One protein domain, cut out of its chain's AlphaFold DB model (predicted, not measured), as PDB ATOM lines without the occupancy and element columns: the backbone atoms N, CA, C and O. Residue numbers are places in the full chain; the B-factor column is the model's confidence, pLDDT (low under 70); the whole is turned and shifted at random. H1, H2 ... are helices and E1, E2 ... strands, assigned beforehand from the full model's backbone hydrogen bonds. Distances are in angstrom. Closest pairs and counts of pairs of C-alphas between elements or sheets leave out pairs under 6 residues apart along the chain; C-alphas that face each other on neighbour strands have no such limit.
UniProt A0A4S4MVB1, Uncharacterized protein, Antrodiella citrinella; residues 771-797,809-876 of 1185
ATOM      1  N   LEU A 771     119.588  -4.090  90.493       88.31
ATOM      2  CA  LEU A 771     118.998  -2.756  90.690       88.31
ATOM      3  C   LEU A 771     117.458  -2.738  90.699       88.31
ATOM      4  O   LEU A 771     116.890  -1.650  90.804       88.31
ATOM      5  N   THR A 772     116.761  -3.878  90.588       88.88
ATOM      6  CA  THR A 772     115.289  -3.881  90.421       88.88
ATOM      7  C   THR A 772     114.560  -3.221  91.593       88.88
ATOM      8  O   THR A 772     113.748  -2.323  91.364       88.88
ATOM      9  N   SER A 773     114.944  -3.533  92.834       89.00
ATOM     10  CA  SER A 773     114.386  -2.903  94.043       89.00
ATOM     11  C   SER A 773     114.501  -1.372  94.041       89.00
ATOM     12  O   SER A 773     113.566  -0.680  94.446       89.00
ATOM     13  N   TYR A 774     115.591  -0.803  93.510       89.62
ATOM     14  CA  TYR A 774     115.719   0.655  93.394       89.62
ATOM     15  C   TYR A 774     114.869   1.243  92.261       89.62
ATOM     16  O   TYR A 774     114.274   2.306  92.435       89.62
ATOM     17  N   MET A 775     114.813   0.568  91.112       88.88
ATOM     18  CA  MET A 775     114.185   1.096  89.896       88.88
ATOM     19  C   MET A 775     112.658   0.919  89.873       88.88
ATOM     20  O   MET A 775     111.971   1.769  89.311       88.88
ATOM     21  N   PHE A 776     112.140  -0.146  90.495       89.38
ATOM     22  CA  PHE A 776     110.719  -0.524  90.496       89.38
ATOM     23  C   PHE A 776     110.101  -0.563  91.906       89.38
ATOM     24  O   PHE A 776     108.917  -0.294  92.056       89.38
ATOM     25  N   GLY A 777     110.886  -0.834  92.957       83.44
ATOM     26  CA  GLY A 777     110.385  -1.055  94.327       83.44
ATOM     27  C   GLY A 777     110.094  -2.523  94.667       83.44
ATOM     28  O   GLY A 777     109.969  -2.858  95.840       83.44
ATOM     29  N   GLU A 778     110.053  -3.402  93.665       84.50
ATOM     30  CA  GLU A 778     109.880  -4.854  93.812       84.50
ATOM     31  C   GLU A 778     111.054  -5.476  94.609       84.50
ATOM     32  O   GLU A 778     112.220  -5.188  94.328       84.50
ATOM     33  N   ARG A 779     110.778  -6.324  95.614       81.75
ATOM     34  CA  ARG A 779     111.815  -7.049  96.379       81.75
ATOM     35  C   ARG A 779     112.022  -8.443  95.778       81.75
ATOM     36  O   ARG A 779     111.077  -9.220  95.681       81.75
ATOM     37  N   HIS A 780     113.256  -8.771  95.400       80.88
ATOM     38  CA  HIS A 780     113.637 -10.092  94.891       80.88
ATOM     39  C   HIS A 780     114.802 -10.641  95.723       80.88
ATOM     40  O   HIS A 780     115.911 -10.114  95.640       80.88
ATOM     41  N   ALA A 781     114.573 -11.713  96.489       74.69
ATOM     42  CA  ALA A 781     115.598 -12.314  97.353       74.69
ATOM     43  C   ALA A 781     116.865 -12.724  96.572       74.69
ATOM     44  O   ALA A 781     117.986 -12.490  97.018       74.69
ATOM     45  N   SER A 782     116.702 -13.216  95.340       73.12
ATOM     46  CA  SER A 782     117.802 -13.568  94.431       73.12
ATOM     47  C   SER A 782     118.715 -12.392  94.032       73.12
ATOM     48  O   SER A 782     119.830 -12.623  93.565       73.12
ATOM     49  N   GLU A 783     118.305 -11.134  94.246       77.69
ATOM     50  CA  GLU A 783     119.155  -9.949  94.060       77.69
ATOM     51  C   GLU A 783     119.831  -9.457  95.358       77.69
ATOM     52  O   GLU A 783     120.693  -8.573  95.293       77.69
ATOM     53  N   GLU A 784     119.539 -10.031  96.527       82.12
ATOM     54  CA  GLU A 784     120.147  -9.646  97.817       82.12
ATOM     55  C   GLU A 784     121.493 -10.367  98.054       82.12
ATOM     56  O   GLU A 784     122.443  -9.798  98.602       82.12
ATOM     57  N   TYR A 785     121.660 -11.553  97.466       78.12
ATOM     58  CA  TYR A 785     122.895 -12.343  97.508       78.12
ATOM     59  C   TYR A 785     123.900 -11.984  96.402       78.12
ATOM     60  O   TYR A 785     123.539 -11.560  95.302       78.12
ATOM     61  N   THR A 786     125.199 -12.171  96.664       72.44
ATOM     62  CA  THR A 786     126.247 -12.080  95.629       72.44
ATOM     63  C   THR A 786     126.572 -13.471  95.072       72.44
ATOM     64  O   THR A 786     127.313 -14.205  95.724       72.44
ATOM     65  N   PRO A 787     126.078 -13.848  93.873       63.53
ATOM     66  CA  PRO A 787     126.327 -15.175  93.321       63.53
ATOM     67  C   PRO A 787     127.807 -15.355  92.963       63.53
ATOM     68  O   PRO A 787     128.400 -14.537  92.257       63.53
ATOM     69  N   THR A 788     128.394 -16.463  93.410       60.81
ATOM     70  CA  THR A 788     129.825 -16.809  93.287       60.81
ATOM     71  C   THR A 788     130.264 -17.226  91.873       60.81
ATOM     72  O   THR A 788     131.449 -17.455  91.627       60.81
ATOM     73  N   GLY A 789     129.327 -17.311  90.922       59.97
ATOM     74  CA  GLY A 789     129.571 -17.716  89.534       59.97
ATOM     75  C   GLY A 789     130.065 -16.603  88.595       59.97
ATOM     76  O   GLY A 789     129.941 -15.410  88.861       59.97
ATOM     77  N   SER A 790     130.594 -17.006  87.433       56.91
ATOM     78  CA  SER A 790     131.009 -16.076  86.369       56.91
ATOM     79  C   SER A 790     129.808 -15.311  85.783       56.91
ATOM     80  O   SER A 790     128.829 -15.958  85.391       56.91
ATOM     81  N   PRO A 791     129.890 -13.973  85.607       60.81
ATOM     82  CA  PRO A 791     128.766 -13.149  85.143       60.81
ATOM     83  C   PRO A 791     128.281 -13.514  83.733       60.81
ATOM     84  O   PRO A 791     127.138 -13.254  83.380       60.81
ATOM     85  N   TRP A 792     129.123 -14.168  82.926       53.62
ATOM     86  CA  TRP A 792     128.740 -14.641  81.594       53.62
ATOM     87  C   TRP A 792     127.812 -15.864  81.613       53.62
ATOM     88  O   TRP A 792     127.119 -16.084  80.629       53.62
ATOM     89  N   ARG A 793     127.766 -16.659  82.696       55.44
ATOM     90  CA  ARG A 793     126.813 -17.787  82.807       55.44
ATOM     91  C   ARG A 793     125.416 -17.324  83.223       55.44
ATOM     92  O   ARG A 793     124.431 -17.811  82.681       55.44
ATOM     93  N   GLN A 794     125.345 -16.329  84.107       59.06
ATOM     94  CA  GLN A 794     124.100 -15.711  84.597       59.06
ATOM     95  C   GLN A 794     123.295 -14.993  83.496       59.06
ATOM     96  O   GLN A 794     122.147 -14.629  83.713       59.06
ATOM     97  N   LEU A 795     123.888 -14.785  82.315       57.75
ATOM     98  CA  LEU A 795     123.250 -14.133  81.168       57.75
ATOM     99  C   LEU A 795     122.568 -15.126  80.200       57.75
ATOM    100  O   LEU A 795     121.879 -14.693  79.284       57.75
ATOM    101  N   PHE A 796     122.764 -16.439  80.395       54.44
ATOM    102  CA  PHE A 796     122.214 -17.508  79.542       54.44
ATOM    103  C   PHE A 796     121.465 -18.614  80.306       54.44
ATOM    104  O   PHE A 796     120.796 -19.425  79.673       54.44
ATOM    105  N   VAL A 797     121.566 -18.669  81.637       50.19
ATOM    106  CA  VAL A 797     120.787 -19.586  82.484       50.19
ATOM    107  C   VAL A 797     119.682 -18.780  83.160       50.19
ATOM    108  O   VAL A 797     119.978 -17.898  83.961       50.19
ATOM    109  N   LYS A 809     126.481 -15.340 100.307       67.94
ATOM    110  CA  LYS A 809     126.959 -14.115 100.975       67.94
ATOM    111  C   LYS A 809     126.018 -12.923 100.732       67.94
ATOM    112  O   LYS A 809     126.083 -12.261  99.689       67.94
ATOM    113  N   HIS A 810     125.176 -12.643 101.725       70.50
ATOM    114  CA  HIS A 810     124.312 -11.466 101.800       70.50
ATOM    115  C   HIS A 810     125.165 -10.184 101.881       70.50
ATOM    116  O   HIS A 810     125.947  -9.997 102.815       70.50
ATOM    117  N   ASP A 811     125.059  -9.319 100.871       76.56
ATOM    118  CA  ASP A 811     125.984  -8.201 100.639       76.56
ATOM    119  C   ASP A 811     125.222  -6.996 100.078       76.56
ATOM    120  O   ASP A 811     125.015  -6.926  98.866       76.56
ATOM    121  N   GLY A 812     124.857  -6.030 100.931       82.81
ATOM    122  CA  GLY A 812     124.144  -4.802 100.555       82.81
ATOM    123  C   GLY A 812     123.748  -3.936 101.759       82.81
ATOM    124  O   GLY A 812     124.194  -4.184 102.876       82.81
ATOM    125  N   THR A 813     122.924  -2.909 101.532       89.12
ATOM    126  CA  THR A 813     122.326  -2.066 102.591       89.12
ATOM    127  C   THR A 813     120.894  -1.685 102.226       89.12
ATOM    128  O   THR A 813     120.687  -1.159 101.130       89.12
ATOM    129  N   PHE A 814     119.929  -1.843 103.133       90.56
ATOM    130  CA  PHE A 814     118.598  -1.259 102.949       90.56
ATOM    131  C   PHE A 814     118.633   0.255 103.209       90.56
ATOM    132  O   PHE A 814     119.393   0.765 104.039       90.56
ATOM    133  N   ARG A 815     117.841   1.012 102.445       90.94
ATOM    134  CA  ARG A 815     117.671   2.458 102.618       90.94
ATOM    135  C   ARG A 815     116.233   2.889 102.418       90.94
ATOM    136  O   ARG A 815     115.575   2.449 101.482       90.94
ATOM    137  N   ARG A 816     115.795   3.860 103.215       90.31
ATOM    138  CA  ARG A 816     114.592   4.645 102.931       90.31
ATOM    139  C   ARG A 816     114.919   5.675 101.846       90.31
ATOM    140  O   ARG A 816     115.901   6.418 101.960       90.31
ATOM    141  N   VAL A 817     114.110   5.698 100.791       90.50
ATOM    142  CA  VAL A 817     114.265   6.511  99.571       90.50
ATOM    143  C   VAL A 817     112.915   7.179  99.257       90.50
ATOM    144  O   VAL A 817     111.880   6.585  99.570       90.50
ATOM    145  N   PRO A 818     112.876   8.382  98.651       91.31
ATOM    146  CA  PRO A 818     111.636   8.943  98.118       91.31
ATOM    147  C   PRO A 818     110.880   7.956  97.215       91.31
ATOM    148  O   PRO A 818     111.463   7.250  96.386       91.31
ATOM    149  N   ASN A 819     109.567   7.898  97.400       88.81
ATOM    150  CA  ASN A 819     108.658   7.095  96.588       88.81
ATOM    151  C   ASN A 819     107.976   7.925  95.487       88.81
ATOM    152  O   ASN A 819     107.621   7.377  94.451       88.81
ATOM    153  N   ASN A 820     107.905   9.246  95.678       84.06
ATOM    154  CA  ASN A 820     107.395  10.248  94.740       84.06
ATOM    155  C   ASN A 820     108.485  11.326  94.512       84.06
ATOM    156  O   ASN A 820     109.242  11.646  95.428       84.06
ATOM    157  N   ASP A 821     108.600  11.891  93.309       78.81
ATOM    158  CA  ASP A 821     109.603  12.922  92.999       78.81
ATOM    159  C   ASP A 821     109.262  14.304  93.601       78.81
ATOM    160  O   ASP A 821     110.159  15.121  93.816       78.81
ATOM    161  N   ASN A 822     107.990  14.572  93.926       77.94
ATOM    162  CA  ASN A 822     107.528  15.844  94.506       77.94
ATOM    163  C   ASN A 822     107.566  15.879  96.056       77.94
ATOM    164  O   ASN A 822     106.818  16.621  96.698       77.94
ATOM    165  N   VAL A 823     108.464  15.097  96.662       80.12
ATOM    166  CA  VAL A 823     108.678  15.000  98.120       80.12
ATOM    167  C   VAL A 823     109.352  16.250  98.708       80.12
ATOM    168  O   VAL A 823     110.254  16.853  98.119       80.12
ATOM    169  N   ALA A 824     108.945  16.626  99.924       76.44
ATOM    170  CA  ALA A 824     109.526  17.738 100.676       76.44
ATOM    171  C   ALA A 824     110.903  17.370 101.269       76.44
ATOM    172  O   ALA A 824     111.005  16.743 102.322       76.44
ATOM    173  N   LEU A 825     111.985  17.765 100.592       80.62
ATOM    174  CA  LEU A 825     113.353  17.431 101.004       80.62
ATOM    175  C   LEU A 825     113.968  18.452 101.975       80.62
ATOM    176  O   LEU A 825     114.121  19.634 101.648       80.62
ATOM    177  N   VAL A 826     114.419  17.947 103.129       82.69
ATOM    178  CA  VAL A 826     115.158  18.696 104.158       82.69
ATOM    179  C   VAL A 826     116.389  19.372 103.540       82.69
ATOM    180  O   VAL A 826     117.292  18.724 103.006       82.69
ATOM    181  N   LYS A 827     116.440  20.704 103.611       81.25
ATOM    182  CA  LYS A 827     117.496  21.498 102.964       81.25
ATOM    183  C   LYS A 827     118.865  21.216 103.587       81.25
ATOM    184  O   LYS A 827     119.030  21.338 104.793       81.25
ATOM    185  N   HIS A 828     119.849  20.963 102.722       80.38
ATOM    186  CA  HIS A 828     121.255  20.661 103.043       80.38
ATOM    187  C   HIS A 828     121.544  19.273 103.642       80.38
ATOM    188  O   HIS A 828     122.717  18.969 103.847       80.38
ATOM    189  N   GLU A 829     120.537  18.415 103.827       86.19
ATOM    190  CA  GLU A 829     120.706  17.040 104.319       86.19
ATOM    191  C   GLU A 829     120.549  15.982 103.210       86.19
ATOM    192  O   GLU A 829     120.179  16.285 102.071       86.19
ATOM    193  N   SER A 830     120.856  14.717 103.517       83.69
ATOM    194  CA  SER A 830     120.718  13.604 102.568       83.69
ATOM    195  C   SER A 830     119.273  13.108 102.440       83.69
ATOM    196  O   SER A 830     118.636  12.755 103.430       83.69
ATOM    197  N   ALA A 831     118.784  12.987 101.201       83.75
ATOM    198  CA  ALA A 831     117.439  12.481 100.901       83.75
ATOM    199  C   ALA A 831     117.232  10.992 101.253       83.75
ATOM    200  O   ALA A 831     116.111  10.592 101.551       83.75
ATOM    201  N   THR A 832     118.294  10.176 101.237       88.25
ATOM    202  CA  THR A 832     118.240   8.744 101.590       88.25
ATOM    203  C   THR A 832     118.761   8.492 102.999       88.25
ATOM    204  O   THR A 832     119.799   9.054 103.355       88.25
ATOM    205  N   ILE A 833     118.132   7.573 103.729       89.94
ATOM    206  CA  ILE A 833     118.491   7.189 105.104       89.94
ATOM    207  C   ILE A 833     118.833   5.693 105.133       89.94
ATOM    208  O   ILE A 833     118.157   4.915 104.466       89.94
ATOM    209  N   GLU A 834     119.870   5.285 105.867       90.38
ATOM    210  CA  GLU A 834     120.209   3.866 106.087       90.38
ATOM    211  C   GLU A 834     119.305   3.267 107.177       90.38
ATOM    212  O   GLU A 834     119.168   3.836 108.264       90.38
ATOM    213  N   VAL A 835     118.659   2.144 106.856       89.56
ATOM    214  CA  VAL A 835     117.648   1.477 107.692       89.56
ATOM    215  C   VAL A 835     117.807  -0.043 107.625       89.56
ATOM    216  O   VAL A 835     118.504  -0.546 106.744       89.56
ATOM    217  N   ASP A 836     117.160  -0.755 108.540       87.12
ATOM    218  CA  ASP A 836     116.984  -2.208 108.482       87.12
ATOM    219  C   ASP A 836     115.934  -2.628 107.432       87.12
ATOM    220  O   ASP A 836     115.261  -1.774 106.839       87.12
ATOM    221  N   ALA A 837     115.752  -3.934 107.216       83.25
ATOM    222  CA  ALA A 837     114.701  -4.464 106.339       83.25
ATOM    223  C   ALA A 837     113.287  -4.042 106.799       83.25
ATOM    224  O   ALA A 837     112.422  -3.742 105.975       83.25
ATOM    225  N   GLU A 838     113.083  -3.930 108.113       82.62
ATOM    226  CA  GLU A 838     111.854  -3.477 108.778       82.62
ATOM    227  C   GLU A 838     111.713  -1.940 108.804       82.62
ATOM    228  O   GLU A 838     110.671  -1.416 109.195       82.62
ATOM    229  N   GLY A 839     112.746  -1.196 108.383       82.56
ATOM    230  CA  GLY A 839     112.725   0.267 108.267       82.56
ATOM    231  C   GLY A 839     113.273   1.058 109.461       82.56
ATOM    232  O   GLY A 839     113.305   2.291 109.396       82.56
ATOM    233  N   GLU A 840     113.739   0.397 110.523       88.06
ATOM    234  CA  GLU A 840     114.348   1.067 111.682       88.06
ATOM    235  C   GLU A 840     115.741   1.655 111.353       88.06
ATOM    236  O   GLU A 840     116.529   1.027 110.646       88.06
ATOM    237  N   PRO A 841     116.094   2.862 111.839       89.88
ATOM    238  CA  PRO A 841     117.346   3.531 111.488       89.88
ATOM    239  C   PRO A 841     118.560   2.978 112.254       89.88
ATOM    240  O   PRO A 841     118.618   3.029 113.484       89.88
ATOM    241  N   LEU A 842     119.596   2.579 111.511       86.75
ATOM    242  CA  LEU A 842     120.834   1.964 112.026       86.75
ATOM    243  C   LEU A 842     121.735   2.903 112.860       86.75
ATOM    244  O   LEU A 842     122.648   2.440 113.541       86.75
ATOM    245  N   SER A 843     121.530   4.224 112.800       90.56
ATOM    246  CA  SER A 843     122.406   5.217 113.442       90.56
ATOM    247  C   SER A 843     121.638   6.372 114.083       90.56
ATOM    248  O   SER A 843     120.634   6.842 113.551       90.56
ATOM    249  N   ASP A 844     122.176   6.944 115.165       88.31
ATOM    250  CA  ASP A 844     121.629   8.149 115.805       88.31
ATOM    251  C   ASP A 844     121.648   9.392 114.903       88.31
ATOM    252  O   ASP A 844     120.920  10.352 115.161       88.31
ATOM    253  N   ARG A 845     122.482   9.443 113.852       88.44
ATOM    254  CA  ARG A 845     122.334  10.478 112.808       88.44
ATOM    255  C   ARG A 845     121.061  10.224 112.004       88.44
ATOM    256  O   ARG A 845     120.262  11.130 111.804       88.44
ATOM    257  N   ASP A 846     120.872   8.985 111.591       87.81
ATOM    258  CA  ASP A 846     119.851   8.573 110.636       87.81
ATOM    259  C   ASP A 846     118.454   8.564 111.272       87.81
ATOM    260  O   ASP A 846     117.500   9.034 110.659       87.81
ATOM    261  N   ARG A 847     118.358   8.245 112.571       90.19
ATOM    262  CA  ARG A 847     117.166   8.475 113.407       90.19
ATOM    263  C   ARG A 847     116.767   9.956 113.487       90.19
ATOM    264  O   ARG A 847     115.579  10.273 113.450       90.19
ATOM    265  N   ARG A 848     117.735  10.882 113.557       89.56
ATOM    266  CA  ARG A 848     117.464  12.336 113.527       89.56
ATOM    267  C   ARG A 848     117.038  12.813 112.138       89.56
ATOM    268  O   ARG A 848     116.113  13.613 112.045       89.56
ATOM    269  N   LEU A 849     117.662  12.307 111.073       88.38
ATOM    270  CA  LEU A 849     117.247  12.596 109.696       88.38
ATOM    271  C   LEU A 849     115.823  12.096 109.418       88.38
ATOM    272  O   LEU A 849     115.045  12.814 108.799       88.38
ATOM    273  N   LEU A 850     115.461  10.919 109.934       90.12
ATOM    274  CA  LEU A 850     114.130  10.330 109.791       90.12
ATOM    275  C   LEU A 850     113.063  11.208 110.460       90.12
ATOM    276  O   LEU A 850     112.056  11.535 109.836       90.12
ATOM    277  N   ALA A 851     113.325  11.674 111.685       90.25
ATOM    278  CA  ALA A 851     112.448  12.618 112.377       90.25
ATOM    279  C   ALA A 851     112.305  13.959 111.625       90.25
ATOM    280  O   ALA A 851     111.203  14.495 111.535       90.25
ATOM    281  N   LEU A 852     113.391  14.491 111.047       90.12
ATOM    282  CA  LEU A 852     113.357  15.733 110.259       90.12
ATOM    283  C   LEU A 852     112.590  15.582 108.935       90.12
ATOM    284  O   LEU A 852     111.856  16.493 108.559       90.12
ATOM    285  N   GLN A 853     112.737  14.448 108.240       89.44
ATOM    286  CA  GLN A 853     111.993  14.155 107.009       89.44
ATOM    287  C   GLN A 853     110.491  14.000 107.282       89.44
ATOM    288  O   GLN A 853     109.685  14.632 106.602       89.44
ATOM    289  N   ASN A 854     110.115  13.228 108.309       89.94
ATOM    290  CA  ASN A 854     108.716  13.095 108.725       89.94
ATOM    291  C   ASN A 854     108.111  14.472 109.076       89.94
ATOM    292  O   ASN A 854     107.062  14.832 108.549       89.94
ATOM    293  N   ALA A 855     108.816  15.285 109.871       89.75
ATOM    294  CA  ALA A 855     108.331  16.597 110.297       89.75
ATOM    295  C   ALA A 855     108.169  17.619 109.149       89.75
ATOM    296  O   ALA A 855     107.271  18.458 109.212       89.75
ATOM    297  N   GLU A 856     108.997  17.584 108.092       86.94
ATOM    298  CA  GLU A 856     108.779  18.429 106.901       86.94
ATOM    299  C   GLU A 856     107.607  17.925 106.037       86.94
ATOM    300  O   GLU A 856     106.862  18.752 105.511       86.94
ATOM    301  N   ALA A 857     107.375  16.609 105.940       85.81
ATOM    302  CA  ALA A 857     106.211  16.044 105.246       85.81
ATOM    303  C   ALA A 857     104.887  16.365 105.972       85.81
ATOM    304  O   ALA A 857     103.954  16.887 105.357       85.81
ATOM    305  N   GLU A 858     104.833  16.168 107.294       87.31
ATOM    306  CA  GLU A 858     103.688  16.511 108.155       87.31
ATOM    307  C   GLU A 858     103.351  18.011 108.094       87.31
ATOM    308  O   GLU A 858     102.195  18.402 107.927       87.31
ATOM    309  N   LYS A 859     104.375  18.872 108.138       89.19
ATOM    310  CA  LYS A 859     104.262  20.331 107.968       89.19
ATOM    311  C   LYS A 859     103.701  20.740 106.601       89.19
ATOM    312  O   LYS A 859     103.063  21.788 106.500       89.19
ATOM    313  N   MET A 860     103.920  19.926 105.568       80.50
ATOM    314  CA  MET A 860     103.333  20.081 104.232       80.50
ATOM    315  C   MET A 860     102.001  19.325 104.062       80.50
ATOM    316  O   MET A 860     101.440  19.349 102.970       80.50
ATOM    317  N   LYS A 861     101.475  18.697 105.128       83.94
ATOM    318  CA  LYS A 861     100.257  17.864 105.149       83.94
ATOM    319  C   LYS A 861     100.285  16.656 104.195       83.94
ATOM    320  O   LYS A 861      99.238  16.259 103.690       83.94
ATOM    321  N   ARG A 862     101.460  16.071 103.941       83.19
ATOM    322  CA  ARG A 862     101.632  14.874 103.092       83.19
ATOM    323  C   ARG A 862     101.739  13.602 103.938       83.19
ATOM    324  O   ARG A 862     102.213  13.657 105.074       83.19
ATOM    325  N   ASN A 863     101.331  12.454 103.392       85.81
ATOM    326  CA  ASN A 863     101.464  11.173 104.084       85.81
ATOM    327  C   ASN A 863     102.902  10.636 103.988       85.81
ATOM    328  O   ASN A 863     103.396  10.281 102.918       85.81
ATOM    329  N   VAL A 864     103.549  10.504 105.146       85.88
ATOM    330  CA  VAL A 864     104.913   9.979 105.302       85.88
ATOM    331  C   VAL A 864     105.091   8.581 104.684       85.88
ATOM    332  O   VAL A 864     106.181   8.278 104.200       85.88
ATOM    333  N   LYS A 865     104.044   7.740 104.689       83.75
ATOM    334  CA  LYS A 865     104.075   6.376 104.123       83.75
ATOM    335  C   LYS A 865     103.980   6.338 102.596       83.75
ATOM    336  O   LYS A 865     104.469   5.394 101.993       83.75
ATOM    337  N   GLU A 866     103.354   7.336 101.979       84.12
ATOM    338  CA  GLU A 866     103.224   7.435 100.517       84.12
ATOM    339  C   GLU A 866     104.449   8.115  99.899       84.12
ATOM    340  O   GLU A 866     104.885   7.736  98.814       84.12
ATOM    341  N   ASP A 867     105.035   9.086 100.609       85.38
ATOM    342  CA  ASP A 867     106.209   9.850 100.172       85.38
ATOM    343  C   ASP A 867     107.526   9.045 100.208       85.38
ATOM    344  O   ASP A 867     108.495   9.430  99.547       85.38
ATOM    345  N   TYR A 868     107.597   7.928 100.943       89.56
ATOM    346  CA  TYR A 868     108.837   7.173 101.170       89.56
ATOM    347  C   TYR A 868     108.648   5.654 101.184       89.56
ATOM    348  O   TYR A 868     107.694   5.141 101.753       89.56
ATOM    349  N   ILE A 869     109.640   4.936 100.652       90.31
ATOM    350  CA  ILE A 869     109.675   3.468 100.582       90.31
ATOM    351  C   ILE A 869     111.070   2.936 100.953       90.31
ATOM    352  O   ILE A 869     112.079   3.627 100.779       90.31
ATOM    353  N   ILE A 870     111.126   1.721 101.503       90.94
ATOM    354  CA  ILE A 870     112.367   1.012 101.845       90.94
ATOM    355  C   ILE A 870     112.844   0.239 100.611       90.94
ATOM    356  O   ILE A 870     112.056  -0.396  99.919       90.94
ATOM    357  N   VAL A 871     114.135   0.334 100.311       90.94
ATOM    358  CA  VAL A 871     114.749  -0.148  99.073       90.94
ATOM    359  C   VAL A 871     116.075  -0.826  99.387       90.94
ATOM    360  O   VAL A 871     116.894  -0.285 100.132       90.94
ATOM    361  N   TYR A 872     116.332  -1.969  98.763       90.06
ATOM    362  CA  TYR A 872     117.629  -2.632  98.823       90.06
ATOM    363  C   TYR A 872     118.650  -1.958  97.882       90.06
ATOM    364  O   TYR A 872     118.387  -1.786  96.689       90.06
ATOM    365  N   LEU A 873     119.831  -1.577  98.394       90.12
ATOM    366  CA  LEU A 873     120.952  -1.080  97.583       90.12
ATOM    367  C   LEU A 873     122.113  -2.093  97.555       90.12
ATOM    368  O   LEU A 873     122.696  -2.378  98.607       90.12
ATOM    369  N   PRO A 874     122.548  -2.556  96.366       88.12
ATOM    370  CA  PRO A 874     123.706  -3.438  96.227       88.12
ATOM    371  C   PRO A 874     125.052  -2.710  96.448       88.12
ATOM    372  O   PRO A 874     125.171  -1.496  96.224       88.12
ATOM    373  N   PRO A 875     126.134  -3.444  96.771       86.50
ATOM    374  CA  PRO A 875     127.477  -2.900  96.916       86.50
ATOM    375  C   PRO A 875     127.948  -2.226  95.625       86.50
ATOM    376  O   PRO A 875     127.688  -2.689  94.511       86.50
ATOM    377  N   HIS A 876     128.665  -1.112  95.791       87.31
ATOM    378  CA  HIS A 876     129.119  -0.235  94.706       87.31
ATOM    379  C   HIS A 876     127.993   0.349  93.821       87.31
ATOM    380  O   HIS A 876     128.257   0.740  92.685       87.31
TER     381      HIS A 876
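What this domain is: This is residues 771 to 797 and 809 to 876 of the 1185 residues of an uncharacterized protein of Antrodiella citrinella (UniProt A0A4S4MVB1). With little regular structure, this elongated domain has a two-stranded antiparallel ribbon, E1 and E2, in its middle, helix H2 towards one end, and residues 789 to 797 sticking out at the other. Of 95 printed residues, 36 are in named elements, H1, E1, H2, H3, E2 in order: mixed, helices and strands. It is loose, with a radius of gyration of the C-alphas of 15.7 A, spanning 51 by 26 by 23 A.

How they stand to each other: The closest C-alphas of H1, residues 772 to 775, and E2, residues 868 to 873, are those of Ser 773 and Val 871, 5.7 A apart. E1, residues 813 to 818, is antiparallel to E2 at 147 degrees, with N 815 and O 871 within hydrogen-bond range at 2.8 A. H2, residues 844 to 859, with residues 854 to 858 alone, only just touches H3, residues 864 to 867, only at the corner, over 3 pairs of C-alphas within 8 A; the closest are Asn 854 and Val 864, 6.0 A. In H2, 11 of 12 O i to N i+4 pairs are within range; H1 and H3 are too short for one.

Where its parts are: H1 begins at C-alpha 772 (115.289, -3.881, 90.421). E1 is 16.0 A long, H2 22.6 A. E2, 15.1 A, ends at C-alpha 873 (120.952, -1.080, 97.583).

The domain as a whole: Residues 798 to 808 are cut out, a 20.2 A gap between C-alphas 797 and 809. The link E1 to H2 is long, 25 residues. Residues 787 to 797 and 809 have pLDDT under 70.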